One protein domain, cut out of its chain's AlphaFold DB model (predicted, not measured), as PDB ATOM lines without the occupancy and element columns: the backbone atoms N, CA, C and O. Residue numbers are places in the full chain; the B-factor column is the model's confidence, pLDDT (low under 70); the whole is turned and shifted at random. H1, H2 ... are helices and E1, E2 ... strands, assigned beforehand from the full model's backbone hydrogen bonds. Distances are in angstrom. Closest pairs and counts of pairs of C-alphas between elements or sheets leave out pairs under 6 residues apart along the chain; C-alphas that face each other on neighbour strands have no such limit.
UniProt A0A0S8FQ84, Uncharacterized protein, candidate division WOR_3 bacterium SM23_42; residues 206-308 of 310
ATOM      1  N   VAL A 206     183.973 119.877  95.920       90.19
ATOM      2  CA  VAL A 206     183.316 121.152  95.661       90.19
ATOM      3  C   VAL A 206     184.385 122.233  95.621       90.19
ATOM      4  O   VAL A 206     185.252 122.281  96.492       90.19
ATOM      5  N   ASN A 207     184.339 123.073  94.588       91.19
ATOM      6  CA  ASN A 207     185.183 124.255  94.495       91.19
ATOM      7  C   ASN A 207     184.586 125.338  95.400       91.19
ATOM      8  O   ASN A 207     183.457 125.757  95.155       91.19
ATOM      9  N   VAL A 208     185.316 125.705  96.449       91.31
ATOM     10  CA  VAL A 208     184.926 126.720  97.437       91.31
ATOM     11  C   VAL A 208     185.526 128.073  97.050       91.31
ATOM     12  O   VAL A 208     184.842 129.083  97.125       91.31
ATOM     13  N   ALA A 209     186.781 128.080  96.578       87.81
ATOM     14  CA  ALA A 209     187.498 129.269  96.107       87.81
ATOM     15  C   ALA A 209     187.475 130.458  97.090       87.81
ATOM     16  O   ALA A 209     187.259 131.603  96.690       87.81
ATOM     17  N   GLY A 210     187.720 130.195  98.378       91.56
ATOM     18  CA  GLY A 210     187.768 131.238  99.399       91.56
ATOM     19  C   GLY A 210     187.277 130.757 100.755       91.56
ATOM     20  O   GLY A 210     187.542 129.622 101.163       91.56
ATOM     21  N   ARG A 211     186.579 131.643 101.468       94.12
ATOM     22  CA  ARG A 211     185.976 131.315 102.757       94.12
ATOM     23  C   ARG A 211     184.730 130.447 102.574       94.12
ATOM     24  O   ARG A 211     183.866 130.749 101.755       94.12
ATOM     25  N   LEU A 212     184.629 129.390 103.376       94.12
ATOM     26  CA  LEU A 212     183.538 128.417 103.309       94.12
ATOM     27  C   LEU A 212     182.154 129.034 103.556       94.12
ATOM     28  O   LEU A 212     181.201 128.691 102.860       94.12
ATOM     29  N   ASP A 213     182.040 129.913 104.547       94.06
ATOM     30  CA  ASP A 213     180.778 130.566 104.895       94.06
ATOM     31  C   ASP A 213     180.267 131.439 103.750       94.06
ATOM     32  O   ASP A 213     179.114 131.312 103.340       94.06
ATOM     33  N   ASP A 214     181.153 132.247 103.170       94.38
ATOM     34  CA  ASP A 214     180.833 133.085 102.018       94.38
ATOM     35  C   ASP A 214     180.425 132.252 100.796       94.38
ATOM     36  O   ASP A 214     179.419 132.543 100.149       94.38
ATOM     37  N   HIS A 215     181.138 131.156 100.518       94.75
ATOM     38  CA  HIS A 215     180.798 130.233  99.431       94.75
ATOM     39  C   HIS A 215     179.437 129.552  99.627       94.75
ATOM     40  O   HIS A 215     178.612 129.528  98.711       94.75
ATOM     41  N   LEU A 216     179.187 128.986 100.815       95.00
ATOM     42  CA  LEU A 216     177.922 128.319 101.132       95.00
ATOM     43  C   LEU A 216     176.761 129.300 100.959       95.00
ATOM     44  O   LEU A 216     175.797 129.005 100.251       95.00
ATOM     45  N   PHE A 217     176.866 130.465 101.595       95.56
ATOM     46  CA  PHE A 217     175.786 131.434 101.623       95.56
ATOM     47  C   PHE A 217     175.560 132.121 100.291       95.56
ATOM     48  O   PHE A 217     174.405 132.259  99.909       95.56
ATOM     49  N   SER A 218     176.605 132.467  99.540       94.81
ATOM     50  CA  SER A 218     176.438 132.992  98.178       94.81
ATOM     51  C   SER A 218     175.758 131.981  97.257       94.81
ATOM     52  O   SER A 218     174.820 132.343  96.548       94.81
ATOM     53  N   THR A 219     176.146 130.704  97.333       94.38
ATOM     54  CA  THR A 219     175.519 129.626  96.554       94.38
ATOM     55  C   THR A 219     174.038 129.467  96.906       94.38
ATOM     56  O   THR A 219     173.194 129.353  96.017       94.38
ATOM     57  N   VAL A 220     173.708 129.447  98.201       94.94
ATOM     58  CA  VAL A 220     172.321 129.334  98.674       94.94
ATOM     59  C   VAL A 220     171.512 130.576  98.295       94.94
ATOM     60  O   VAL A 220     170.397 130.450  97.794       94.94
ATOM     61  N   ALA A 221     172.077 131.769  98.483       94.25
ATOM     62  CA  ALA A 221     171.436 133.041  98.178       94.25
ATOM     63  C   ALA A 221     171.084 133.175  96.696       94.25
ATOM     64  O   ALA A 221     169.957 133.544  96.362       94.25
ATOM     65  N   GLU A 222     172.012 132.806  95.809       93.44
ATOM     66  CA  GLU A 222     171.783 132.797  94.365       93.44
ATOM     67  C   GLU A 222     170.682 131.802  93.974       93.44
ATOM     68  O   GLU A 222     169.777 132.152  93.215       93.44
ATOM     69  N   LYS A 223     170.728 130.574  94.508       93.00
ATOM     70  CA  LYS A 223     169.741 129.527  94.201       93.00
ATOM     71  C   LYS A 223     168.335 129.885  94.660       93.00
ATOM     72  O   LYS A 223     167.381 129.703  93.907       93.00
ATOM     73  N   GLU A 224     168.217 130.383  95.884       92.62
ATOM     74  CA  GLU A 224     166.926 130.653  96.512       92.62
ATOM     75  C   GLU A 224     166.408 132.060  96.226       92.62
ATOM     76  O   GLU A 224     165.268 132.371  96.579       92.62
ATOM     77  N   GLY A 225     167.208 132.924  95.593       91.94
ATOM     78  CA  GLY A 225     166.862 134.328  95.383       91.94
ATOM     79  C   GLY A 225     166.596 135.035  96.709       91.94
ATOM     80  O   GLY A 225     165.546 135.660  96.873       91.94
ATOM     81  N   VAL A 226     167.498 134.852  97.675       93.69
ATOM     82  CA  VAL A 226     167.476 135.567  98.956       93.69
ATOM     83  C   VAL A 226     168.635 136.547  99.024       93.69
ATOM     84  O   VAL A 226     169.705 136.300  98.479       93.69
ATOM     85  N   ASP A 227     168.418 137.670  99.696       92.50
ATOM     86  CA  ASP A 227     169.417 138.737  99.806       92.50
ATOM     87  C   ASP A 227     170.224 138.653 101.104       92.50
ATOM     88  O   ASP A 227     171.288 139.266 101.229       92.50
ATOM     89  N   MET A 228     169.698 137.917 102.084       94.88
ATOM     90  CA  MET A 228     170.268 137.814 103.414       94.88
ATOM     91  C   MET A 228     170.026 136.437 104.018       94.88
ATOM     92  O   MET A 228     168.979 135.817 103.816       94.88
ATOM     93  N   ILE A 229     170.995 135.982 104.805       96.38
ATOM     94  CA  ILE A 229     170.884 134.767 105.606       96.38
ATOM     95  C   ILE A 229     171.205 135.130 107.053       96.38
ATOM     96  O   ILE A 229     172.274 135.674 107.327       96.38
ATOM     97  N   ILE A 230     170.275 134.851 107.965       95.44
ATOM     98  CA  ILE A 230     170.419 135.065 109.408       95.44
ATOM     99  C   ILE A 230     170.614 133.706 110.073       95.44
ATOM    100  O   ILE A 230     169.773 132.816 109.937       95.44
ATOM    101  N   TYR A 231     171.719 133.541 110.794       95.19
ATOM    102  CA  TYR A 231     172.157 132.252 111.319       95.19
ATOM    103  C   TYR A 231     172.859 132.395 112.680       95.19
ATOM    104  O   TYR A 231     173.460 133.433 112.965       95.19
ATOM    105  N   PRO A 232     172.816 131.361 113.534       93.69
ATOM    106  CA  PRO A 232     173.578 131.340 114.774       93.69
ATOM    107  C   PRO A 232     175.066 131.100 114.491       93.69
ATOM    108  O   PRO A 232     175.428 130.380 113.561       93.69
ATOM    109  N   GLU A 233     175.951 131.657 115.319       90.00
ATOM    110  CA  GLU A 233     177.407 131.563 115.108       90.00
ATOM    111  C   GLU A 233     177.934 130.119 115.078       90.00
ATOM    112  O   GLU A 233     178.941 129.841 114.428       90.00
ATOM    113  N   ASN A 234     177.239 129.181 115.728       90.69
ATOM    114  CA  ASN A 234     177.610 127.767 115.766       90.69
ATOM    115  C   ASN A 234     177.256 126.979 114.491       90.69
ATOM    116  O   ASN A 234     177.534 125.782 114.447       90.69
ATOM    117  N   LEU A 235     176.673 127.608 113.459       93.06
ATOM    118  CA  LEU A 235     176.450 126.949 112.165       93.06
ATOM    119  C   LEU A 235     177.769 126.468 111.544       93.06
ATOM    120  O   LEU A 235     177.809 125.400 110.936       93.06
ATOM    121  N   PHE A 236     178.847 127.238 111.707       92.94
ATOM    122  CA  PHE A 236     180.188 126.846 111.284       92.94
ATOM    123  C   PHE A 236     181.034 126.558 112.513       92.94
ATOM    124  O   PHE A 236     181.184 127.404 113.389       92.94
ATOM    125  N   GLN A 237     181.660 125.383 112.560       87.12
ATOM    126  CA  GLN A 237     182.517 125.024 113.696       87.12
ATOM    127  C   GLN A 237     183.764 125.916 113.800       87.12
ATOM    128  O   GLN A 237     184.349 126.066 114.873       87.12
ATOM    129  N   ARG A 238     184.211 126.463 112.666       87.25
ATOM    130  CA  ARG A 238     185.389 127.326 112.532       87.25
ATOM    131  C   ARG A 238     185.367 128.049 111.190       87.25
ATOM    132  O   ARG A 238     184.728 127.595 110.243       87.25
ATOM    133  N   VAL A 239     186.142 129.127 111.092       88.94
ATOM    134  CA  VAL A 239     186.431 129.788 109.812       88.94
ATOM    135  C   VAL A 239     187.395 128.913 109.009       88.94
ATOM    136  O   VAL A 239     188.436 128.500 109.525       88.94
ATOM    137  N   ILE A 240     187.041 128.621 107.758       92.12
ATOM    138  CA  ILE A 240     187.822 127.767 106.855       92.12
ATOM    139  C   ILE A 240     188.015 128.501 105.538       92.12
ATOM    140  O   ILE A 240     187.040 128.934 104.927       92.12
ATOM    141  N   GLU A 241     189.265 128.588 105.099       93.75
ATOM    142  CA  GLU A 241     189.642 129.024 103.758       93.75
ATOM    143  C   GLU A 241     190.218 127.830 103.003       93.75
ATOM    144  O   GLU A 241     191.160 127.183 103.469       93.75
ATOM    145  N   ALA A 242     189.625 127.507 101.859       91.69
ATOM    146  CA  ALA A 242     190.055 126.394 101.029       91.69
ATOM    147  C   ALA A 242     189.691 126.641  99.564       91.69
ATOM    148  O   ALA A 242     188.654 127.224  99.253       91.69
ATOM    149  N   ASP A 243     190.513 126.118  98.657       92.25
ATOM    150  CA  ASP A 243     190.161 126.086  97.236       92.25
ATOM    151  C   ASP A 243     189.095 125.017  96.977       92.25
ATOM    152  O   ASP A 243     188.121 125.250  96.267       92.25
ATOM    153  N   THR A 244     189.244 123.836  97.587       93.88
ATOM    154  CA  THR A 244     188.320 122.711  97.401       93.88
ATOM    155  C   THR A 244     188.074 121.950  98.695       93.88
ATOM    156  O   THR A 244     189.006 121.761  99.475       93.88
ATOM    157  N   MET A 245     186.860 121.428  98.869       94.56
ATOM    158  CA  MET A 245     186.477 120.546  99.981       94.56
ATOM    159  C   MET A 245     185.617 119.391  99.468       94.56
ATOM    160  O   MET A 245     184.878 119.550  98.501       94.56
ATOM    161  N   SER A 246     185.720 118.209 100.070       94.31
ATOM    162  CA  SER A 246     184.762 117.132  99.827       94.31
ATOM    163  C   SER A 246     183.448 117.419 100.542       94.31
ATOM    164  O   SER A 246     183.400 118.190 101.501       94.31
ATOM    165  N   LEU A 247     182.372 116.772 100.104       91.50
ATOM    166  CA  LEU A 247     181.085 116.875 100.781       91.50
ATOM    167  C   LEU A 247     181.160 116.377 102.232       91.50
ATOM    168  O   LEU A 247     180.585 117.002 103.117       91.50
ATOM    169  N   LEU A 248     181.936 115.320 102.494       91.31
ATOM    170  CA  LEU A 248     182.210 114.856 103.857       91.31
ATOM    171  C   LEU A 248     182.907 115.930 104.701       91.31
ATOM    172  O   LEU A 248     182.518 116.172 105.841       91.31
ATOM    173  N   GLU A 249     183.919 116.600 104.140       92.12
ATOM    174  CA  GLU A 249     184.602 117.705 104.817       92.12
ATOM    175  C   GLU A 249     183.614 118.843 105.117       92.12
ATOM    176  O   GLU A 249     183.626 119.375 106.222       92.12
ATOM    177  N   LEU A 250     182.714 119.182 104.191       91.56
ATOM    178  CA  LEU A 250     181.660 120.172 104.439       91.56
ATOM    179  C   LEU A 250     180.740 119.740 105.590       91.56
ATOM    180  O   LEU A 250     180.521 120.521 106.513       91.56
ATOM    181  N   MET A 251     180.259 118.492 105.578       89.69
ATOM    182  CA  MET A 251     179.344 117.960 106.599       89.69
ATOM    183  C   MET A 251     179.940 117.903 108.001       89.69
ATOM    184  O   MET A 251     179.204 117.970 108.979       89.69
ATOM    185  N   HIS A 252     181.263 117.806 108.115       89.81
ATOM    186  CA  HIS A 252     181.929 117.887 109.408       89.81
ATOM    187  C   HIS A 252     182.119 119.315 109.920       89.81
ATOM    188  O   HIS A 252     182.323 119.477 111.115       89.81
ATOM    189  N   ASN A 253     182.101 120.338 109.059       91.56
ATOM    190  CA  ASN A 253     182.410 121.716 109.461       91.56
ATOM    191  C   ASN A 253     181.188 122.654 109.451       91.56
ATOM    192  O   ASN A 253     181.283 123.751 110.007       91.56
ATOM    193  N   VAL A 254     180.068 122.232 108.855       92.62
ATOM    194  CA  VAL A 254     178.798 122.971 108.789       92.62
ATOM    195  C   VAL A 254     177.693 122.146 109.447       92.62
ATOM    196  O   VAL A 254     177.516 120.978 109.102       92.62
ATOM    197  N   ALA A 255     176.928 122.758 110.351       91.00
ATOM    198  CA  ALA A 255     175.749 122.169 110.986       91.00
ATOM    199  C   ALA A 255     174.570 122.098 109.995       91.00
ATOM    200  O   ALA A 255     173.607 122.867 110.050       91.00
ATOM    201  N   PHE A 256     174.683 121.195 109.022       90.94
ATOM    202  CA  PHE A 256     173.724 121.023 107.933       90.94
ATOM    203  C   PHE A 256     172.322 120.602 108.381       90.94
ATOM    204  O   PHE A 256     171.355 120.799 107.642       90.94
ATOM    205  N   GLU A 257     172.199 120.069 109.593       84.38
ATOM    206  CA  GLU A 257     170.937 119.760 110.251       84.38
ATOM    207  C   GLU A 257     170.107 121.005 110.585       84.38
ATOM    208  O   GLU A 257     168.891 120.885 110.742       84.38
ATOM    209  N   MET A 258     170.704 122.201 110.643       90.38
ATOM    210  CA  MET A 258     169.946 123.422 110.908       90.38
ATOM    211  C   MET A 258     168.931 123.693 109.799       90.38
ATOM    212  O   MET A 258     169.232 123.623 108.603       90.38
ATOM    213  N   ARG A 259     167.705 124.014 110.215       91.94
ATOM    214  CA  ARG A 259     166.566 124.241 109.328       91.94
ATOM    215  C   ARG A 259     166.340 125.733 109.149       91.94
ATOM    216  O   ARG A 259     166.284 126.466 110.129       91.94
ATOM    217  N   PHE A 260     166.198 126.168 107.903       94.88
ATOM    218  CA  PHE A 260     165.983 127.558 107.525       94.88
ATOM    219  C   PHE A 260     164.648 127.714 106.810       94.88
ATOM    220  O   PHE A 260     164.256 126.866 106.007       94.88
ATOM    221  N   LYS A 261     163.957 128.815 107.083       95.50
ATOM    222  CA  LYS A 261     162.732 129.216 106.405       95.50
ATOM    223  C   LYS A 261     162.962 130.528 105.673       95.50
ATOM    224  O   LYS A 261     163.591 131.450 106.189       95.50
ATOM    225  N   LYS A 262     162.428 130.592 104.457       94.50
ATOM    226  CA  LYS A 262     162.414 131.800 103.637       94.50
ATOM    227  C   LYS A 262     161.266 132.702 104.085       94.50
ATOM    228  O   LYS A 262     160.123 132.250 104.128       94.50
ATOM    229  N   THR A 263     161.561 133.956 104.398       94.56
ATOM    230  CA  THR A 263     160.571 134.949 104.830       94.56
ATOM    231  C   THR A 263     160.953 136.346 104.358       94.56
ATOM    232  O   THR A 263     162.121 136.623 104.095       94.56
ATOM    233  N   GLU A 264     159.969 137.230 104.248       95.06
ATOM    234  CA  GLU A 264     160.215 138.661 104.076       95.06
ATOM    235  C   GLU A 264     160.391 139.315 105.447       95.06
ATOM    236  O   GLU A 264     159.674 138.969 106.388       95.06
ATOM    237  N   MET A 265     161.356 140.227 105.565       93.88
ATOM    238  CA  MET A 265     161.613 141.005 106.783       93.88
ATOM    239  C   MET A 265     162.032 142.434 106.430       93.88
ATOM    240  O   MET A 265     162.731 142.668 105.432       93.88
ATOM    241  N   ASN A 266     161.619 143.387 107.266       93.31
ATOM    242  CA  ASN A 266     162.143 144.750 107.229       93.31
ATOM    243  C   ASN A 266     163.478 144.836 108.005       93.31
ATOM    244  O   ASN A 266     163.953 143.854 108.578       93.31
ATOM    245  N   ASP A 267     164.125 145.994 107.972       92.19
ATOM    246  CA  ASP A 267     165.401 146.233 108.646       92.19
ATOM    247  C   ASP A 267     165.303 146.211 110.180       92.19
ATOM    248  O   ASP A 267     166.209 145.679 110.829       92.19
ATOM    249  N   GLU A 268     164.218 146.739 110.753       91.06
ATOM    250  CA  GLU A 268     163.952 146.722 112.198       91.06
ATOM    251  C   GLU A 268     163.862 145.282 112.734       91.06
ATOM    252  O   GLU A 268     164.601 144.931 113.658       91.06
ATOM    253  N   ASP A 269     163.071 144.422 112.086       92.69
ATOM    254  CA  ASP A 269     162.866 143.016 112.452       92.69
ATOM    255  C   ASP A 269     164.189 142.229 112.391       92.69
ATOM    256  O   ASP A 269     164.489 141.394 113.247       92.69
ATOM    257  N   ILE A 270     165.015 142.484 111.368       92.25
ATOM    258  CA  ILE A 270     166.319 141.820 111.205       92.25
ATOM    259  C   ILE A 270     167.245 142.180 112.365       92.25
ATOM    260  O   ILE A 270     167.936 141.311 112.906       92.25
ATOM    261  N   LEU A 271     167.303 143.465 112.725       91.56
ATOM    262  CA  LEU A 271     168.151 143.940 113.812       91.56
ATOM    263  C   LEU A 271     167.672 143.408 115.162       91.56
ATOM    264  O   LEU A 271     168.511 142.971 115.952       91.56
ATOM    265  N   GLU A 272     166.360 143.390 115.395       93.31
ATOM    266  CA  GLU A 272     165.751 142.814 116.595       93.31
ATOM    267  C   GLU A 272     166.140 141.343 116.744       93.31
ATOM    268  O   GLU A 272     166.752 140.970 117.746       93.31
ATOM    269  N   VAL A 273     165.925 140.517 115.713       92.12
ATOM    270  CA  VAL A 273     166.255 139.088 115.789       92.12
ATOM    271  C   VAL A 273     167.752 138.849 116.001       92.12
ATOM    272  O   VAL A 273     168.122 137.998 116.814       92.12
ATOM    273  N   CYS A 274     168.628 139.601 115.327       91.75
ATOM    274  CA  CYS A 274     170.076 139.463 115.522       91.75
ATOM    275  C   CYS A 274     170.488 139.751 116.976       91.75
ATOM    276  O   CYS A 274     171.321 139.034 117.530       91.75
ATOM    277  N   VAL A 275     169.893 140.769 117.608       92.56
ATOM    278  CA  VAL A 275     170.196 141.147 118.997       92.56
ATOM    279  C   VAL A 275     169.582 140.164 119.990       92.56
ATOM    280  O   VAL A 275     170.282 139.683 120.879       92.56
ATOM    281  N   GLU A 276     168.298 139.842 119.844       92.50
ATOM    282  CA  GLU A 276     167.574 138.996 120.795       92.50
ATOM    283  C   GLU A 276     168.056 137.545 120.788       92.50
ATOM    284  O   GLU A 276     168.139 136.910 121.842       92.50
ATOM    285  N   LYS A 277     168.361 137.001 119.603       90.69
ATOM    286  CA  LYS A 277     168.777 135.601 119.439       90.69
ATOM    287  C   LYS A 277     170.292 135.417 119.423       90.69
ATOM    288  O   LYS A 277     170.751 134.278 119.434       90.69
ATOM    289  N   GLY A 278     171.069 136.504 119.391       90.56
ATOM    290  CA  GLY A 278     172.522 136.438 119.208       90.56
ATOM    291  C   GLY A 278     172.908 135.860 117.844       90.56
ATOM    292  O   GLY A 278     173.886 135.125 117.729       90.56
ATOM    293  N   TYR A 279     172.095 136.127 116.820       94.25
ATOM    294  CA  TYR A 279     172.343 135.649 115.464       94.25
ATOM    295  C   TYR A 279     173.224 136.631 114.693       94.25
ATOM    296  O   TYR A 279     173.167 137.847 114.878       94.25
ATOM    297  N   THR A 280     174.018 136.079 113.783       93.06
ATOM    298  CA  THR A 280     174.789 136.823 112.792       93.06
ATOM    299  C   THR A 280     174.046 136.822 111.455       93.06
ATOM    300  O   THR A 280     173.146 136.018 111.210       93.06
ATOM    301  N   LYS A 281     174.415 137.756 110.575       93.38
ATOM    302  CA  LYS A 281     173.876 137.868 109.219       93.38
ATOM    303  C   LYS A 281     174.975 137.833 108.164       93.38
ATOM    304  O   LYS A 281     176.053 138.393 108.358       93.38
ATOM    305  N   TRP A 282     174.664 137.213 107.034       95.19
ATOM    306  CA  TRP A 282     175.423 137.289 105.789       95.19
ATOM    307  C   TRP A 282     174.575 138.018 104.738       95.19
ATOM    308  O   TRP A 282     173.369 137.790 104.662       95.19
ATOM    309  N   GLY A 283     175.190 138.903 103.947       92.12
ATOM    310  CA  GLY A 283     174.497 139.783 102.996       92.12
ATOM    311  C   GLY A 283     174.316 141.220 103.502       92.12
ATOM    312  O   GLY A 283     174.759 141.585 104.592       92.12
ATOM    313  N   SER A 284     173.689 142.069 102.685       87.94
ATOM    314  CA  SER A 284     173.472 143.497 102.985       87.94
ATOM    315  C   SER A 284     171.992 143.796 103.209       87.94
ATOM    316  O   SER A 284     171.157 143.305 102.458       87.94
ATOM    317  N   ILE A 285     171.676 144.624 104.212       87.00
ATOM    318  CA  ILE A 285     170.295 145.034 104.515       87.00
ATOM    319  C   ILE A 285     169.783 145.992 103.430       87.00
ATOM    320  O   ILE A 285     170.452 146.970 103.091       87.00
ATOM    321  N   LYS A 286     168.586 145.707 102.918       86.75
ATOM    322  CA  LYS A 286     167.776 146.534 102.010       86.75
ATOM    323  C   LYS A 286     166.489 146.992 102.724       86.75
ATOM    324  O   LYS A 286     166.202 146.519 103.817       86.75
ATOM    325  N   GLU A 287     165.699 147.881 102.112       79.06
ATOM    326  CA  GLU A 287     164.397 148.326 102.670       79.06
ATOM    327  C   GLU A 287     163.374 147.182 102.804       79.06
ATOM    328  O   GLU A 287     162.571 147.157 103.730       79.06
ATOM    329  N   SER A 288     163.412 146.215 101.887       83.94
ATOM    330  CA  SER A 288     162.654 144.967 101.952       83.94
ATOM    331  C   SER A 288     163.615 143.836 101.622       83.94
ATOM    332  O   SER A 288     164.323 143.902 100.612       83.94
ATOM    333  N   ASN A 289     163.690 142.837 102.501       90.88
ATOM    334  CA  ASN A 289     164.631 141.733 102.375       90.88
ATOM    335  C   ASN A 289     163.867 140.427 102.261       90.88
ATOM    336  O   ASN A 289     162.984 140.144 103.070       90.88
ATOM    337  N   ILE A 290     164.280 139.597 101.311       94.44
ATOM    338  CA  ILE A 290     163.958 138.179 101.328       94.44
ATOM    339  C   ILE A 290     165.092 137.480 102.074       94.44
ATOM    340  O   ILE A 290     166.246 137.518 101.639       94.44
ATOM    341  N   VAL A 291     164.763 136.866 103.206       95.62
ATOM    342  CA  VAL A 291     165.714 136.347 104.190       95.62
ATOM    343  C   VAL A 291     165.536 134.842 104.358       95.62
ATOM    344  O   VAL A 291     164.407 134.353 104.413       95.62
ATOM    345  N   LEU A 292     166.639 134.102 104.481       96.38
ATOM    346  CA  LEU A 292     166.632 132.774 105.105       96.38
ATOM    347  C   LEU A 292     167.004 132.908 106.578       96.38
ATOM    348  O   LEU A 292     168.078 133.414 106.899       96.38
ATOM    349  N   ILE A 293     166.141 132.433 107.467       95.31
ATOM    350  CA  ILE A 293     166.351 132.471 108.918       95.31
ATOM    351  C   ILE A 293     166.099 131.100 109.532       95.31
ATOM    352  O   ILE A 293     165.284 130.338 109.015       95.31
ATOM    353  N   VAL A 294     166.795 130.773 110.622       92.44
ATOM    354  CA  VAL A 294     166.603 129.498 111.324       92.44
ATOM    355  C   VAL A 294     165.169 129.362 111.852       92.44
ATOM    356  O   VAL A 294     164.692 130.216 112.595       92.44
ATOM    357  N   ASP A 295     164.512 128.261 111.485       90.56
ATOM    358  CA  ASP A 295     163.178 127.845 111.932       90.56
ATOM    359  C   ASP A 295     163.164 126.315 112.060       90.56
ATOM    360  O   ASP A 295     163.127 125.584 111.065       90.56
ATOM    361  N   GLU A 296     163.214 125.823 113.299       81.12
ATOM    362  CA  GLU A 296     163.321 124.390 113.601       81.12
ATOM    363  C   GLU A 296     162.063 123.591 113.226       81.12
ATOM    364  O   GLU A 296     162.137 122.378 113.006       81.12
ATOM    365  N   THR A 297     160.910 124.256 113.128       80.94
ATOM    366  CA  THR A 297     159.612 123.611 112.902       80.94
ATOM    367  C   THR A 297     159.241 123.525 111.426       80.94
ATOM    368  O   THR A 297     158.894 122.448 110.931       80.94
ATOM    369  N   GLU A 298     159.358 124.636 110.703       85.75
ATOM    370  CA  GLU A 298     158.835 124.801 109.344       85.75
ATOM    371  C   GLU A 298     159.945 124.955 108.295       85.75
ATOM    372  O   GLU A 298     159.671 124.916 107.094       85.75
ATOM    373  N   GLY A 299     161.203 125.101 108.719       88.12
ATOM    374  CA  GLY A 299     162.334 125.254 107.811       88.12
ATOM    375  C   GLY A 299     162.716 123.971 107.065       88.12
ATOM    376  O   GLY A 299     162.315 122.859 107.421       88.12
ATOM    377  N   ARG A 300     163.557 124.110 106.041       90.00
ATOM    378  CA  ARG A 300     164.257 122.997 105.373       90.00
ATOM    379  C   ARG A 300     165.726 123.000 105.774       90.00
ATOM    380  O   ARG A 300     166.265 124.060 106.083       90.00
ATOM    381  N   HIS A 301     166.375 121.841 105.784       91.31
ATOM    382  CA  HIS A 301     167.799 121.754 106.118       91.31
ATOM    383  C   HIS A 301     168.637 122.633 105.178       91.31
ATOM    384  O   HIS A 301     168.403 122.638 103.969       91.31
ATOM    385  N   ILE A 302     169.636 123.353 105.703       91.38
ATOM    386  CA  ILE A 302     170.517 124.210 104.880       91.38
ATOM    387  C   ILE A 302     171.261 123.422 103.798       91.38
ATOM    388  O   ILE A 302     171.552 123.938 102.719       91.38
ATOM    389  N   PHE A 303     171.484 122.133 104.049       90.69
ATOM    390  CA  PHE A 303     172.005 121.209 103.054       90.69
ATOM    391  C   PHE A 303     171.113 121.080 101.822       90.69
ATOM    392  O   PHE A 303     171.635 120.999 100.715       90.69
ATOM    393  N   ASP A 304     169.791 121.079 101.989       90.25
ATOM    394  CA  ASP A 304     168.850 120.919 100.879       90.25
ATOM    395  C   ASP A 304     168.965 122.108  99.928       90.25
ATOM    396  O   ASP A 304     169.103 121.913  98.722       90.25
ATOM    397  N   TYR A 305     169.016 123.323 100.484       90.56
ATOM    398  CA  TYR A 305     169.244 124.559  99.733       90.56
ATOM    399  C   TYR A 305     170.598 124.557  99.008       90.56
ATOM    400  O   TYR A 305     170.737 125.028  97.876       90.56
ATOM    401  N   TYR A 306     171.625 124.007  99.656       89.88
ATOM    402  CA  TYR A 306     172.978 124.003  99.121       89.88
ATOM    403  C   TYR A 306     173.215 122.923  98.059       89.88
ATOM    404  O   TYR A 306     173.802 123.203  97.009       89.88
ATOM    405  N   TYR A 307     172.783 121.689  98.304       85.31
ATOM    406  CA  TYR A 307     173.231 120.509  97.566       85.31
ATOM    407  C   TYR A 307     172.193 119.983  96.574       85.31
ATOM    408  O   TYR A 307     172.549 119.640  95.442       85.31
ATOM    409  N   TRP A 308     170.916 119.945  96.951       77.94
ATOM    410  CA  TRP A 308     169.868 119.377  96.107       77.94
ATOM    411  C   TRP A 308     169.186 120.452  95.251       77.94
ATOM    412  O   TRP A 308     169.155 121.632  95.584       77.94
TER     413      TRP A 308
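What this domain is: This is residues 206 to 308 of the 310 residues of an uncharacterized protein of candidate division WOR_3 bacterium SM23_42 (UniProt A0A0S8FQ84). A strongly twisted sheet of four strands, E4, E6, E2 and E5, is covered by H1 on one face and by H3 on the opposite face. H1 also reaches from this sheet to a small sheet of two strands, E1 and E3, at the far end of the longest axis; H2 follows E3 at that end, and H4 packs on H1 near the beginning of E4. The printed part has 103 residues, with four named helices and six named strands in the order E1, H1, E2, E3, H2, E4, H3, E5, E6, H4. The large sheet has the order E4, E6, E2, E5 and is mixed, the small one is antiparallel, and the class is mixed, helices and strands. The whole is compact, with a radius of gyration of the C-alphas of 13.2 A, and spans 37 by 25 by 24 A.

How they stand to each other: The large sheet holds E4, residues 259 to 265, E6, residues 289 to 294, E2, residues 228 to 232, and E5, residues 279 to 283; E4 and E5 are its edge strands. E4 and E6 are antiparallel at 151 degrees, with N 261 and O 293 within hydrogen-bond range at 2.8 A. E6 and E2 are parallel at 21 degrees, with N 230 and O 292 at 2.8 A. E2 and E5 are antiparallel at 154 degrees, with N 280 and O 231 at 2.8 A. H1, residues 212 to 224, is on this sheet at a height of 8.4 A. It lies over E2 and runs slantwise to the strands, at 48 degrees to E2 on the local plane; the closest C-alphas of the two are those of Phe 217 and Ile 229, 7.1 A apart. H3, residues 267 to 277, is on the sheet at a height of 8.9 A, on the opposite face from H1. It lies over E2 and runs along the strands, at 1 degree to E2 on the local plane; its closest C-alphas to E5 are those of Cys 274 and Thr 280, 6.1 A apart. With H1 and H3 the sheet makes three layers, that is, helices on both faces of a sheet. E4, H3 and E5 form a split strand-helix-strand unit, two strands that run the same way with a helix between them in the chain and E6 and E2 between them in the sheet; its crossover is right-handed. H4, residues 302 to 307, is on the sheet too and touches H1 about perpendicular, at 83 degrees; the closest C-alphas are those of Val 220 and Tyr 306, 5.4 A apart. E1, residues 206 to 211, and E3, residues 241 to 246, are antiparallel at 159 degrees, with N 206 and O 245 at 2.8 A. H2, residues 247 to 253, is not on the large sheet and touches no helix. In H1, H2, H3 and H4 every O i to N i+4 pair is within hydrogen-bond range.

Where its parts are: E4, the longest strand, measures 17.7 A from first to last C-alpha, E6 15.3 A, E2 13.5 A and E5 13.3 A. H1, the longest helix, measures 18.1 A and begins at C-alpha 212 (183.538, 128.417, 103.309). H3 measures 15.5 A, H2 10.0 A and H4 8.6 A. E1, 12.7 A long, begins at C-alpha 206 (183.316, 121.152, 95.661), and E3 measures 13.4 A. H4 ends at C-alpha 307 (173.231, 120.509, 97.566).

The domain as a whole: The two C-alphas farthest apart are those of Ser 246 and Glu 268, 38.2 A. The printed part has no cut and no long link; the links from E2 to E3 and from E6 to H4 are short, and the others are tight. The mean pLDDT of the printed part is 91.6, and no printed residue is under 70.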